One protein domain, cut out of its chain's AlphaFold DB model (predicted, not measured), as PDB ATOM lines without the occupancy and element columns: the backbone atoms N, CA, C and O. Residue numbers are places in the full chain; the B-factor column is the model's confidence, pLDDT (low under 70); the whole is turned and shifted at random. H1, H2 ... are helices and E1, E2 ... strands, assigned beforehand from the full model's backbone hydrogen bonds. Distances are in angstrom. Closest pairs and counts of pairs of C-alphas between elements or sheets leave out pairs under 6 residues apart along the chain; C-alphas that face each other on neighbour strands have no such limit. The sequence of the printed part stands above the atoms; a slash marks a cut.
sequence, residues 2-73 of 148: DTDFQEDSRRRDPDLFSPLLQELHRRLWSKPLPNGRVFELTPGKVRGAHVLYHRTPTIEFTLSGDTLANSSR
ATOM      1  N   ASP A   2      61.550  92.748  33.642       68.31
ATOM      2  CA  ASP A   2      61.509  92.687  35.100       68.31
ATOM      3  C   ASP A   2      61.259  94.112  35.602       68.31
ATOM      4  O   ASP A   2      61.917  95.053  35.150       68.31
ATOM      5  N   THR A   3      60.226  94.303  36.413       74.44
ATOM      6  CA  THR A   3      59.834  95.629  36.890       74.44
ATOM      7  C   THR A   3      60.542  95.919  38.207       74.44
ATOM      8  O   THR A   3      60.240  95.285  39.214       74.44
ATOM      9  N   ASP A   4      61.444  96.902  38.210       86.19
ATOM     10  CA  ASP A   4      62.105  97.384  39.423       86.19
ATOM     11  C   ASP A   4      61.387  98.628  39.976       86.19
ATOM     12  O   ASP A   4      61.539  99.748  39.481       86.19
ATOM     13  N   PHE A   5      60.584  98.421  41.021       84.25
ATOM     14  CA  PHE A   5      59.848  99.493  41.694       84.25
ATOM     15  C   PHE A   5      60.743 100.415  42.537       84.25
ATOM     16  O   PHE A   5      60.337 101.539  42.829       84.25
ATOM     17  N   GLN A   6      61.943  99.970  42.924       84.75
ATOM     18  CA  GLN A   6      62.907 100.797  43.655       84.75
ATOM     19  C   GLN A   6      63.566 101.811  42.725       84.75
ATOM     20  O   GLN A   6      63.718 102.976  43.084       84.75
ATOM     21  N   GLU A   7      63.918 101.416  41.506       86.25
ATOM     22  CA  GLU A   7      64.402 102.377  40.511       86.25
ATOM     23  C   GLU A   7      63.279 103.341  40.082       86.25
ATOM     24  O   GLU A   7      63.484 104.559  40.056       86.25
ATOM     25  N   ASP A   8      62.055 102.839  39.871       87.00
ATOM     26  CA  ASP A   8      60.887 103.666  39.524       87.00
ATOM     27  C   ASP A   8      60.526 104.695  40.619       87.00
ATOM     28  O   ASP A   8      60.119 105.823  40.325       87.00
ATOM     29  N   SER A   9      60.747 104.362  41.897       86.50
ATOM     30  CA  SER A   9      60.533 105.276  43.029       86.50
ATOM     31  C   SER A   9      61.678 106.275  43.258       86.50
ATOM     32  O   SER A   9      61.558 107.181  44.100       86.50
ATOM     33  N   ARG A  10      62.783 106.149  42.506       87.94
ATOM     34  CA  ARG A  10      64.072 106.821  42.747       87.94
ATOM     35  C   ARG A  10      64.674 106.462  44.109       87.94
ATOM     36  O   ARG A  10      65.156 107.343  44.822       87.94
ATOM     37  N   ARG A  11      64.604 105.181  44.475       85.94
ATOM     38  CA  ARG A  11      65.076 104.597  45.746       85.94
ATOM     39  C   ARG A  11      64.443 105.219  46.986       85.94
ATOM     40  O   ARG A  11      65.032 105.240  48.065       85.94
ATOM     41  N   ARG A  12      63.242 105.768  46.818       84.94
ATOM     42  CA  ARG A  12      62.365 106.161  47.922       84.94
ATOM     43  C   ARG A  12      61.386 105.028  48.187       84.94
ATOM     44  O   ARG A  12      61.382 104.037  47.465       84.94
ATOM     45  N   ASP A  13      60.525 105.208  49.178       81.38
ATOM     46  CA  ASP A  13      59.411 104.300  49.430       81.38
ATOM     47  C   ASP A  13      58.573 104.082  48.146       81.38
ATOM     48  O   ASP A  13      57.928 105.028  47.669       81.38
ATOM     49  N   PRO A  14      58.600 102.877  47.542       83.69
ATOM     50  CA  PRO A  14      57.869 102.608  46.313       83.69
ATOM     51  C   PRO A  14      56.364 102.794  46.469       83.69
ATOM     52  O   PRO A  14      55.732 103.301  45.542       83.69
ATOM     53  N   ASP A  15      55.801 102.504  47.642       79.06
ATOM     54  CA  ASP A  15      54.363 102.646  47.870       79.06
ATOM     55  C   ASP A  15      53.904 104.100  47.755       79.06
ATOM     56  O   ASP A  15      52.777 104.371  47.334       79.06
ATOM     57  N   LEU A  16      54.782 105.056  48.060       79.19
ATOM     58  CA  LEU A  16      54.492 106.487  47.980       79.19
ATOM     59  C   LEU A  16      55.004 107.144  46.699       79.19
ATOM     60  O   LEU A  16      54.471 108.179  46.293       79.19
ATOM     61  N   PHE A  17      56.055 106.602  46.081       83.31
ATOM     62  CA  PHE A  17      56.827 107.330  45.075       83.31
ATOM     63  C   PHE A  17      56.992 106.632  43.728       83.31
ATOM     64  O   PHE A  17      57.458 107.312  42.817       83.31
ATOM     65  N   SER A  18      56.612 105.358  43.577       88.25
ATOM     66  CA  SER A  18      56.639 104.646  42.288       88.25
ATOM     67  C   SER A  18      55.363 104.943  41.481       88.25
ATOM     68  O   SER A  18      54.277 104.496  41.866       88.25
ATOM     69  N   PRO A  19      55.436 105.680  40.352       86.69
ATOM     70  CA  PRO A  19      54.272 105.896  39.496       86.69
ATOM     71  C   PRO A  19      53.734 104.593  38.896       86.69
ATOM     72  O   PRO A  19      52.526 104.466  38.688       86.69
ATOM     73  N   LEU A  20      54.613 103.623  38.634       88.44
ATOM     74  CA  LEU A  20      54.222 102.333  38.083       88.44
ATOM     75  C   LEU A  20      53.434 101.501  39.096       88.44
ATOM     76  O   LEU A  20      52.364 100.994  38.763       88.44
ATOM     77  N   LEU A  21      53.914 101.409  40.339       85.00
ATOM     78  CA  LEU A  21      53.206 100.707  41.409       85.00
ATOM     79  C   LEU A  21      51.839 101.348  41.684       85.00
ATOM     80  O   LEU A  21      50.844 100.651  41.867       85.00
ATOM     81  N   GLN A  22      51.759 102.675  41.609       85.06
ATOM     82  CA  GLN A  22      50.506 103.419  41.748       85.06
ATOM     83  C   GLN A  22      49.501 103.106  40.636       85.06
ATOM     84  O   GLN A  22      48.315 102.923  40.910       85.06
ATOM     85  N   GLU A  23      49.953 102.991  39.386       85.56
ATOM     86  CA  GLU A  23      49.087 102.586  38.277       85.56
ATOM     87  C   GLU A  23      48.605 101.136  38.430       85.56
ATOM     88  O   GLU A  23      47.435 100.840  38.164       85.56
ATOM     89  N   LEU A  24      49.468 100.234  38.909       85.81
ATOM     90  CA  LEU A  24      49.080  98.858  39.220       85.81
ATOM     91  C   LEU A  24      48.029  98.811  40.334       85.81
ATOM     92  O   LEU A  24      46.995  98.169  40.152       85.81
ATOM     93  N   HIS A  25      48.228  99.534  41.440       85.12
ATOM     94  CA  HIS A  25      47.243  99.645  42.521       85.12
ATOM     95  C   HIS A  25      45.913 100.221  42.030       85.12
ATOM     96  O   HIS A  25      44.851  99.670  42.330       85.12
ATOM     97  N   ARG A  26      45.954 101.277  41.207       86.12
ATOM     98  CA  ARG A  26      44.757 101.875  40.609       86.12
ATOM     99  C   ARG A  26      43.958 100.845  39.822       86.12
ATOM    100  O   ARG A  26      42.748 100.757  40.011       86.12
ATOM    101  N   ARG A  27      44.612 100.055  38.967       85.62
ATOM    102  CA  ARG A  27      43.951  99.014  38.160       85.62
ATOM    103  C   ARG A  27      43.454  97.846  38.999       85.62
ATOM    104  O   ARG A  27      42.345  97.382  38.778       85.62
ATOM    105  N   LEU A  28      44.265  97.382  39.946       81.88
ATOM    106  CA  LEU A  28      43.943  96.231  40.787       81.88
ATOM    107  C   LEU A  28      42.728  96.503  41.680       81.88
ATOM    108  O   LEU A  28      41.917  95.609  41.924       81.88
ATOM    109  N   TRP A  29      42.611  97.728  42.191       82.31
ATOM    110  CA  TRP A  29      41.564  98.084  43.145       82.31
ATOM    111  C   TRP A  29      40.376  98.802  42.520       82.31
ATOM    112  O   TRP A  29      39.312  98.806  43.140       82.31
ATOM    113  N   SER A  30      40.503  99.332  41.300       83.88
ATOM    114  CA  SER A  30      39.339  99.816  40.560       83.88
ATOM    115  C   SER A  30      38.515  98.639  40.046       83.88
ATOM    116  O   SER A  30      39.001  97.830  39.259       83.88
ATOM    117  N   LYS A  31      37.261  98.521  40.489       84.06
ATOM    118  CA  LYS A  31      36.408  97.371  40.152       84.06
ATOM    119  C   LYS A  31      34.923  97.716  40.156       84.06
ATOM    120  O   LYS A  31      34.512  98.627  40.878       84.06
ATOM    121  N   PRO A  32      34.089  96.992  39.392       80.81
ATOM    122  CA  PRO A  32      32.646  97.107  39.529       80.81
ATOM    123  C   PRO A  32      32.219  96.702  40.944       80.81
ATOM    124  O   PRO A  32      32.687  95.710  41.508       80.81
ATOM    125  N   LEU A  33      31.330  97.494  41.526       78.62
ATOM    126  CA  LEU A  33      30.679  97.216  42.795       78.62
ATOM    127  C   LEU A  33      29.411  96.380  42.559       78.62
ATOM    128  O   LEU A  33      28.803  96.470  41.491       78.62
ATOM    129  N   PRO A  34      28.937  95.629  43.571       70.31
ATOM    130  CA  PRO A  34      27.709  94.830  43.465       70.31
ATOM    131  C   PRO A  34      26.443  95.628  43.117       70.31
ATOM    132  O   PRO A  34      25.452  95.049  42.692       70.31
ATOM    133  N   ASN A  35      26.459  96.951  43.299       72.06
ATOM    134  CA  ASN A  35      25.361  97.852  42.938       72.06
ATOM    135  C   ASN A  35      25.449  98.379  41.489       72.06
ATOM    136  O   ASN A  35      24.732  99.315  41.147       72.06
ATOM    137  N   GLY A  36      26.354  97.843  40.662       76.56
ATOM    138  CA  GLY A  36      26.541  98.240  39.263       76.56
ATOM    139  C   GLY A  36      27.373  99.510  39.052       76.56
ATOM    140  O   GLY A  36      27.707  99.833  37.914       76.56
ATOM    141  N   ARG A  37      27.755 100.226  40.117       79.50
ATOM    142  CA  ARG A  37      28.659 101.384  40.022       79.50
ATOM    143  C   ARG A  37      30.105 100.918  39.925       79.50
ATOM    144  O   ARG A  37      30.466  99.887  40.481       79.50
ATOM    145  N   VAL A  38      30.961 101.702  39.283       80.25
ATOM    146  CA  VAL A  38      32.403 101.434  39.278       80.25
ATOM    147  C   VAL A  38      33.041 102.125  40.477       80.25
ATOM    148  O   VAL A  38      32.874 103.326  40.689       80.25
ATOM    149  N   PHE A  39      33.769 101.355  41.277       83.69
ATOM    150  CA  PHE A  39      34.713 101.895  42.239       83.69
ATOM    151  C   PHE A  39      35.945 102.338  41.462       83.69
ATOM    152  O   PHE A  39      36.823 101.528  41.188       83.69
ATOM    153  N   GLU A  40      35.959 103.585  41.010       86.62
ATOM    154  CA  GLU A  40      37.081 104.135  40.255       86.62
ATOM    155  C   GLU A  40      38.036 104.878  41.184       86.62
ATOM    156  O   GLU A  40      37.607 105.665  42.030       86.62
ATOM    157  N   LEU A  41      39.332 104.624  41.013       86.56
ATOM    158  CA  LEU A  41      40.390 105.334  41.715       86.56
ATOM    159  C   LEU A  41      41.057 106.348  40.791       86.56
ATOM    160  O   LEU A  41      41.560 106.000  39.721       86.56
ATOM    161  N   THR A  42      41.104 107.601  41.232       88.25
ATOM    162  CA  THR A  42      41.733 108.702  40.503       88.25
ATOM    163  C   THR A  42      43.082 109.045  41.136       88.25
ATOM    164  O   THR A  42      43.144 109.267  42.345       88.25
ATOM    165  N   PRO A  43      44.179 109.110  40.364       87.25
ATOM    166  CA  PRO A  43      45.482 109.462  40.907       87.25
ATOM    167  C   PRO A  43      45.554 110.931  41.324       87.25
ATOM    168  O   PRO A  43      44.984 111.814  40.685       87.25
ATOM    169  N   GLY A  44      46.333 111.208  42.363       85.69
ATOM    170  CA  GLY A  44      46.721 112.555  42.748       85.69
ATOM    171  C   GLY A  44      47.958 112.565  43.641       85.69
ATOM    172  O   GLY A  44      48.688 111.575  43.730       85.69
ATOM    173  N   LYS A  45      48.241 113.717  44.258       83.88
ATOM    174  CA  LYS A  45      49.441 113.913  45.083       83.88
ATOM    175  C   LYS A  45      49.134 114.681  46.362       83.88
ATOM    176  O   LYS A  45      48.436 115.690  46.315       83.88
ATOM    177  N   VAL A  46      49.717 114.250  47.479       80.06
ATOM    178  CA  VAL A  46      49.704 114.973  48.762       80.06
ATOM    179  C   VAL A  46      51.132 115.108  49.256       80.06
ATOM    180  O   VAL A  46      51.830 114.111  49.400       80.06
ATOM    181  N   ARG A  47      51.585 116.346  49.501       80.62
ATOM    182  CA  ARG A  47      52.951 116.643  49.987       80.62
ATOM    183  C   ARG A  47      54.059 115.931  49.183       80.62
ATOM    184  O   ARG A  47      55.082 115.542  49.729       80.62
ATOM    185  N   GLY A  48      53.846 115.754  47.876       78.19
ATOM    186  CA  GLY A  48      54.794 115.101  46.966       78.19
ATOM    187  C   GLY A  48      54.698 113.573  46.879       78.19
ATOM    188  O   GLY A  48      55.322 113.011  45.981       78.19
ATOM    189  N   ALA A  49      53.908 112.917  47.732       79.69
ATOM    190  CA  ALA A  49      53.611 111.487  47.653       79.69
ATOM    191  C   ALA A  49      52.399 111.218  46.752       79.69
ATOM    192  O   ALA A  49      51.468 112.028  46.694       79.69
ATOM    193  N   HIS A  50      52.410 110.085  46.055       82.75
ATOM    194  CA  HIS A  50      51.289 109.619  45.253       82.75
ATOM    195  C   HIS A  50      50.178 109.054  46.137       82.75
ATOM    196  O   HIS A  50      50.422 108.337  47.107       82.75
ATOM    197  N   VAL A  51      48.944 109.389  45.778       83.56
ATOM    198  CA  VAL A  51      47.738 108.878  46.426       83.56
ATOM    199  C   VAL A  51      46.669 108.600  45.371       83.56
ATOM    200  O   VAL A  51      46.682 109.190  44.288       83.56
ATOM    201  N   LEU A  52      45.718 107.738  45.702       85.06
ATOM    202  CA  LEU A  52      44.554 107.416  44.888       85.06
ATOM    203  C   LEU A  52      43.294 107.866  45.626       85.06
ATOM    204  O   LEU A  52      43.097 107.528  46.788       85.06
ATOM    205  N   TYR A  53      42.426 108.615  44.966       83.31
ATOM    206  CA  TYR A  53      41.180 109.108  45.539       83.31
ATOM    207  C   TYR A  53      39.985 108.357  44.981       83.31
ATOM    208  O   TYR A  53      39.959 107.996  43.806       83.31
ATOM    209  N   HIS A  54      38.956 108.223  45.803       83.06
ATOM    210  CA  HIS A  54      37.607 107.954  45.342       83.06
ATOM    211  C   HIS A  54      36.681 108.992  45.951       83.06
ATOM    212  O   HIS A  54      36.625 109.148  47.175       83.06
ATOM    213  N   ARG A  55      35.941 109.697  45.098       78.88
ATOM    214  CA  ARG A  55      34.980 110.705  45.530       78.88
ATOM    215  C   ARG A  55      33.616 110.408  44.934       78.88
ATOM    216  O   ARG A  55      33.453 110.227  43.732       78.88
ATOM    217  N   THR A  56      32.625 110.409  45.805       75.56
ATOM    218  CA  THR A  56      31.201 110.385  45.491       75.56
ATOM    219  C   THR A  56      30.526 111.495  46.300       75.56
ATOM    220  O   THR A  56      31.124 111.969  47.265       75.56
ATOM    221  N   PRO A  57      29.290 111.913  45.972       75.31
ATOM    222  CA  PRO A  57      28.595 112.942  46.751       75.31
ATOM    223  C   PRO A  57      28.437 112.604  48.240       75.31
ATOM    224  O   PRO A  57      28.305 113.504  49.060       75.31
ATOM    225  N   THR A  58      28.443 111.315  48.590       66.50
ATOM    226  CA  THR A  58      28.213 110.829  49.956       66.50
ATOM    227  C   THR A  58      29.475 110.334  50.658       66.50
ATOM    228  O   THR A  58      29.494 110.263  51.882       66.50
ATOM    229  N   ILE A  59      30.514 109.951  49.913       67.69
ATOM    230  CA  ILE A  59      31.727 109.328  50.454       67.69
ATOM    231  C   ILE A  59      32.947 109.845  49.703       67.69
ATOM    232  O   ILE A  59      33.018 109.736  48.476       67.69
ATOM    233  N   GLU A  60      33.937 110.303  50.458       75.62
ATOM    234  CA  GLU A  60      35.289 110.572  49.985       75.62
ATOM    235  C   GLU A  60      36.281 109.753  50.808       75.62
ATOM    236  O   GLU A  60      36.229 109.759  52.039       75.62
ATOM    237  N   PHE A  61      37.185 109.040  50.138       72.81
ATOM    238  CA  PHE A  61      38.330 108.427  50.804       72.81
ATOM    239  C   PHE A  61      39.577 108.453  49.916       72.81
ATOM    240  O   PHE A  61      39.507 108.481  48.684       72.81
ATOM    241  N   THR A  62      40.728 108.407  50.582       72.81
ATOM    242  CA  THR A  62      42.060 108.416  49.974       72.81
ATOM    243  C   THR A  62      42.773 107.113  50.307       72.81
ATOM    244  O   THR A  62      42.840 106.721  51.473       72.81
ATOM    245  N   LEU A  63      43.329 106.468  49.287       70.56
ATOM    246  CA  LEU A  63      44.168 105.284  49.369       70.56
ATOM    247  C   LEU A  63      45.620 105.680  49.071       70.56
ATOM    248  O   LEU A  63      45.941 106.172  47.993       70.56
ATOM    249  N   SER A  64      46.517 105.433  50.011       63.03
ATOM    250  CA  SER A  64      47.943 105.226  49.733       63.03
ATOM    251  C   SER A  64      48.371 103.966  50.476       63.03
ATOM    252  O   SER A  64      47.665 103.607  51.416       63.03
ATOM    253  N   GLY A  65      49.431 103.280  50.024       59.72
ATOM    254  CA  GLY A  65      49.803 101.904  50.417       59.72
ATOM    255  C   GLY A  65      49.345 101.480  51.820       59.72
ATOM    256  O   GLY A  65      48.393 100.709  51.943       59.72
ATOM    257  N   ASP A  66      49.912 102.093  52.861       54.06
ATOM    258  CA  ASP A  66      49.578 101.816  54.271       54.06
ATOM    259  C   ASP A  66      48.304 102.507  54.796       54.06
ATOM    260  O   ASP A  66      47.692 102.106  55.791       54.06
ATOM    261  N   THR A  67      47.864 103.576  54.141       52.59
ATOM    262  CA  THR A  67      46.775 104.449  54.607       52.59
ATOM    263  C   THR A  67      45.390 103.867  54.353       52.59
ATOM    264  O   THR A  67      44.428 104.323  54.973       52.59
ATOM    265  N   LEU A  68      45.294 102.803  53.542       50.16
ATOM    266  CA  LEU A  68      44.108 101.942  53.465       50.16
ATOM    267  C   LEU A  68      43.601 101.560  54.852       50.16
ATOM    268  O   LEU A  68      42.389 101.440  55.001       50.16
ATOM    269  N   ALA A  69      44.525 101.415  55.816       47.38
ATOM    270  CA  ALA A  69      44.262 100.973  57.169       47.38
ATOM    271  C   ALA A  69      44.075 102.096  58.208       47.38
ATOM    272  O   ALA A  69      43.689 101.786  59.328       47.38
ATOM    273  N   ASN A  70      44.385 103.370  57.921       46.31
ATOM    274  CA  ASN A  70      44.414 104.416  58.961       46.31
ATOM    275  C   ASN A  70      43.386 105.534  58.742       46.31
ATOM    276  O   ASN A  70      42.719 105.943  59.690       46.31
ATOM    277  N   SER A  71      43.196 106.003  57.503       51.94
ATOM    278  CA  SER A  71      42.279 107.121  57.211       51.94
ATOM    279  C   SER A  71      40.803 106.724  57.269       51.94
ATOM    280  O   SER A  71      39.948 107.566  57.529       51.94
ATOM    281  N   SER A  72      40.493 105.442  57.068       54.44
ATOM    282  CA  SER A  72      39.123 104.925  57.088       54.44
ATOM    283  C   SER A  72      38.725 104.283  58.424       54.44
ATOM    284  O   SER A  72      37.592 103.826  58.545       54.44
ATOM    285  N   ARG A  73      39.597 104.285  59.452       58.44
ATOM    286  CA  ARG A  73      39.323 103.648  60.762       58.44
ATOM    287  C   ARG A  73      38.059 104.139  61.444       58.44
ATOM    288  O   ARG A  73      37.288 103.324  61.942       58.44
TER     289      ARG A  73
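AT A GLANCE: This is residues 2 to 73 of the 148 residues of an uncharacterized protein of Microbacterium sp. HMWF026 (UniProt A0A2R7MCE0). A small, strongly twisted sheet of three strands has one face covered by H3, which runs along the strands over E2, while the short helices H1 and H2 sit at one end of this pair of layers and the loop of residues 30 to 41 reaches out at the opposite end and folds back into E1. H4 follows E3 and lies beside the strands. The printed part has 72 residues, with four named helices and three named strands in the order H1 H2 H3 E1 E2 E3 H4; the sheet's order is E1 E2 E3, antiparallel throughout, and the class is mixed, helices and strands. The whole is only just compact, close to loose, with a radius of gyration of the C-alphas of 13.1 A, and its C-alphas span 39 by 26 by 18 A.

HOW THE PARTS SIT: Start at the sheet, whose strands E1, residues 42 to 46, E2, residues 49 to 55, and E3, residues 60 to 63, make a meander, each strand the antiparallel neighbour of the one before. E1 and E2 form a hairpin at 132 degrees between directions; look there for N 44 and O 51, 2.8 A apart, and N 51 and O 44, 3.0 A apart. E2 and E3 form another hairpin, at 148 degrees, with N 63 and O 52 at 2.7 A. The sheet is only just strongly twisted, with C-alphas up to 4.5 A off its best plane. Next find H3, residues 19 to 29, on one face of the sheet in two layers, a helix over a sheet. Its height over the sheet is 9.6 A, and it runs along the strands, over E2, at 22 degrees to E2 on the local plane. Their closest C-alphas are those of Arg 26 and Leu 52, 7.0 A apart. H2, residues 14 to 17, only grazes the sheet; its closest C-alphas to E2 are those of Leu 16 and Ala 49, 5.1 A apart. H2 and H3 only just touch, only at the corner by their link, with 3 pairs of C-alphas within 8 A; the closest are those of Asp 15 and Leu 21, 6.8 A apart. H1, residues 5 to 8, is not on the sheet, but it touches H3, with the C-alphas of Phe 5 and Leu 21 closest at 6.8 A. H1 and H2 touch only at the corner, at Phe 5 and Pro 14, whose C-alphas are 5.9 A apart. H4, residues 65 to 69, is on the sheet but over none of its strands, and it is apart from H3. In H3 every O i to N i+4 pair is within hydrogen-bond range; in H4 it is 0 of 1, with 1 of 2 O i to N i+3 pairs within range, and H1 and H2 are too short for an O i to N i+4 pair.

IN THESE COORDINATES: Find C-alpha 5 at (59.848, 99.493, 41.694), where H1 begins; H1 and H2 have four residues each. From C-alpha 19 at (54.272, 105.896, 39.496), H3 runs 15.4 A to C-alpha 29. E1 measures 13.1 A, E2 18.8 A and E3 10.4 A from first to last C-alpha. H4 ends at C-alpha 69, (44.262, 100.973, 57.169).

THE WHOLE: The C-alphas farthest apart are those of Asp 2 and Thr 58, 40.7 A. The printed part has no cut. The link from H3 to E1 is long, with 12 residues, and within it residues 31 to 32 pair antiparallel with residues 38 to 39; the other links are tight. The mean pLDDT of the printed part is 77.6, and residue 2, residues 58 to 59 and residues 64 to 73 are under 70.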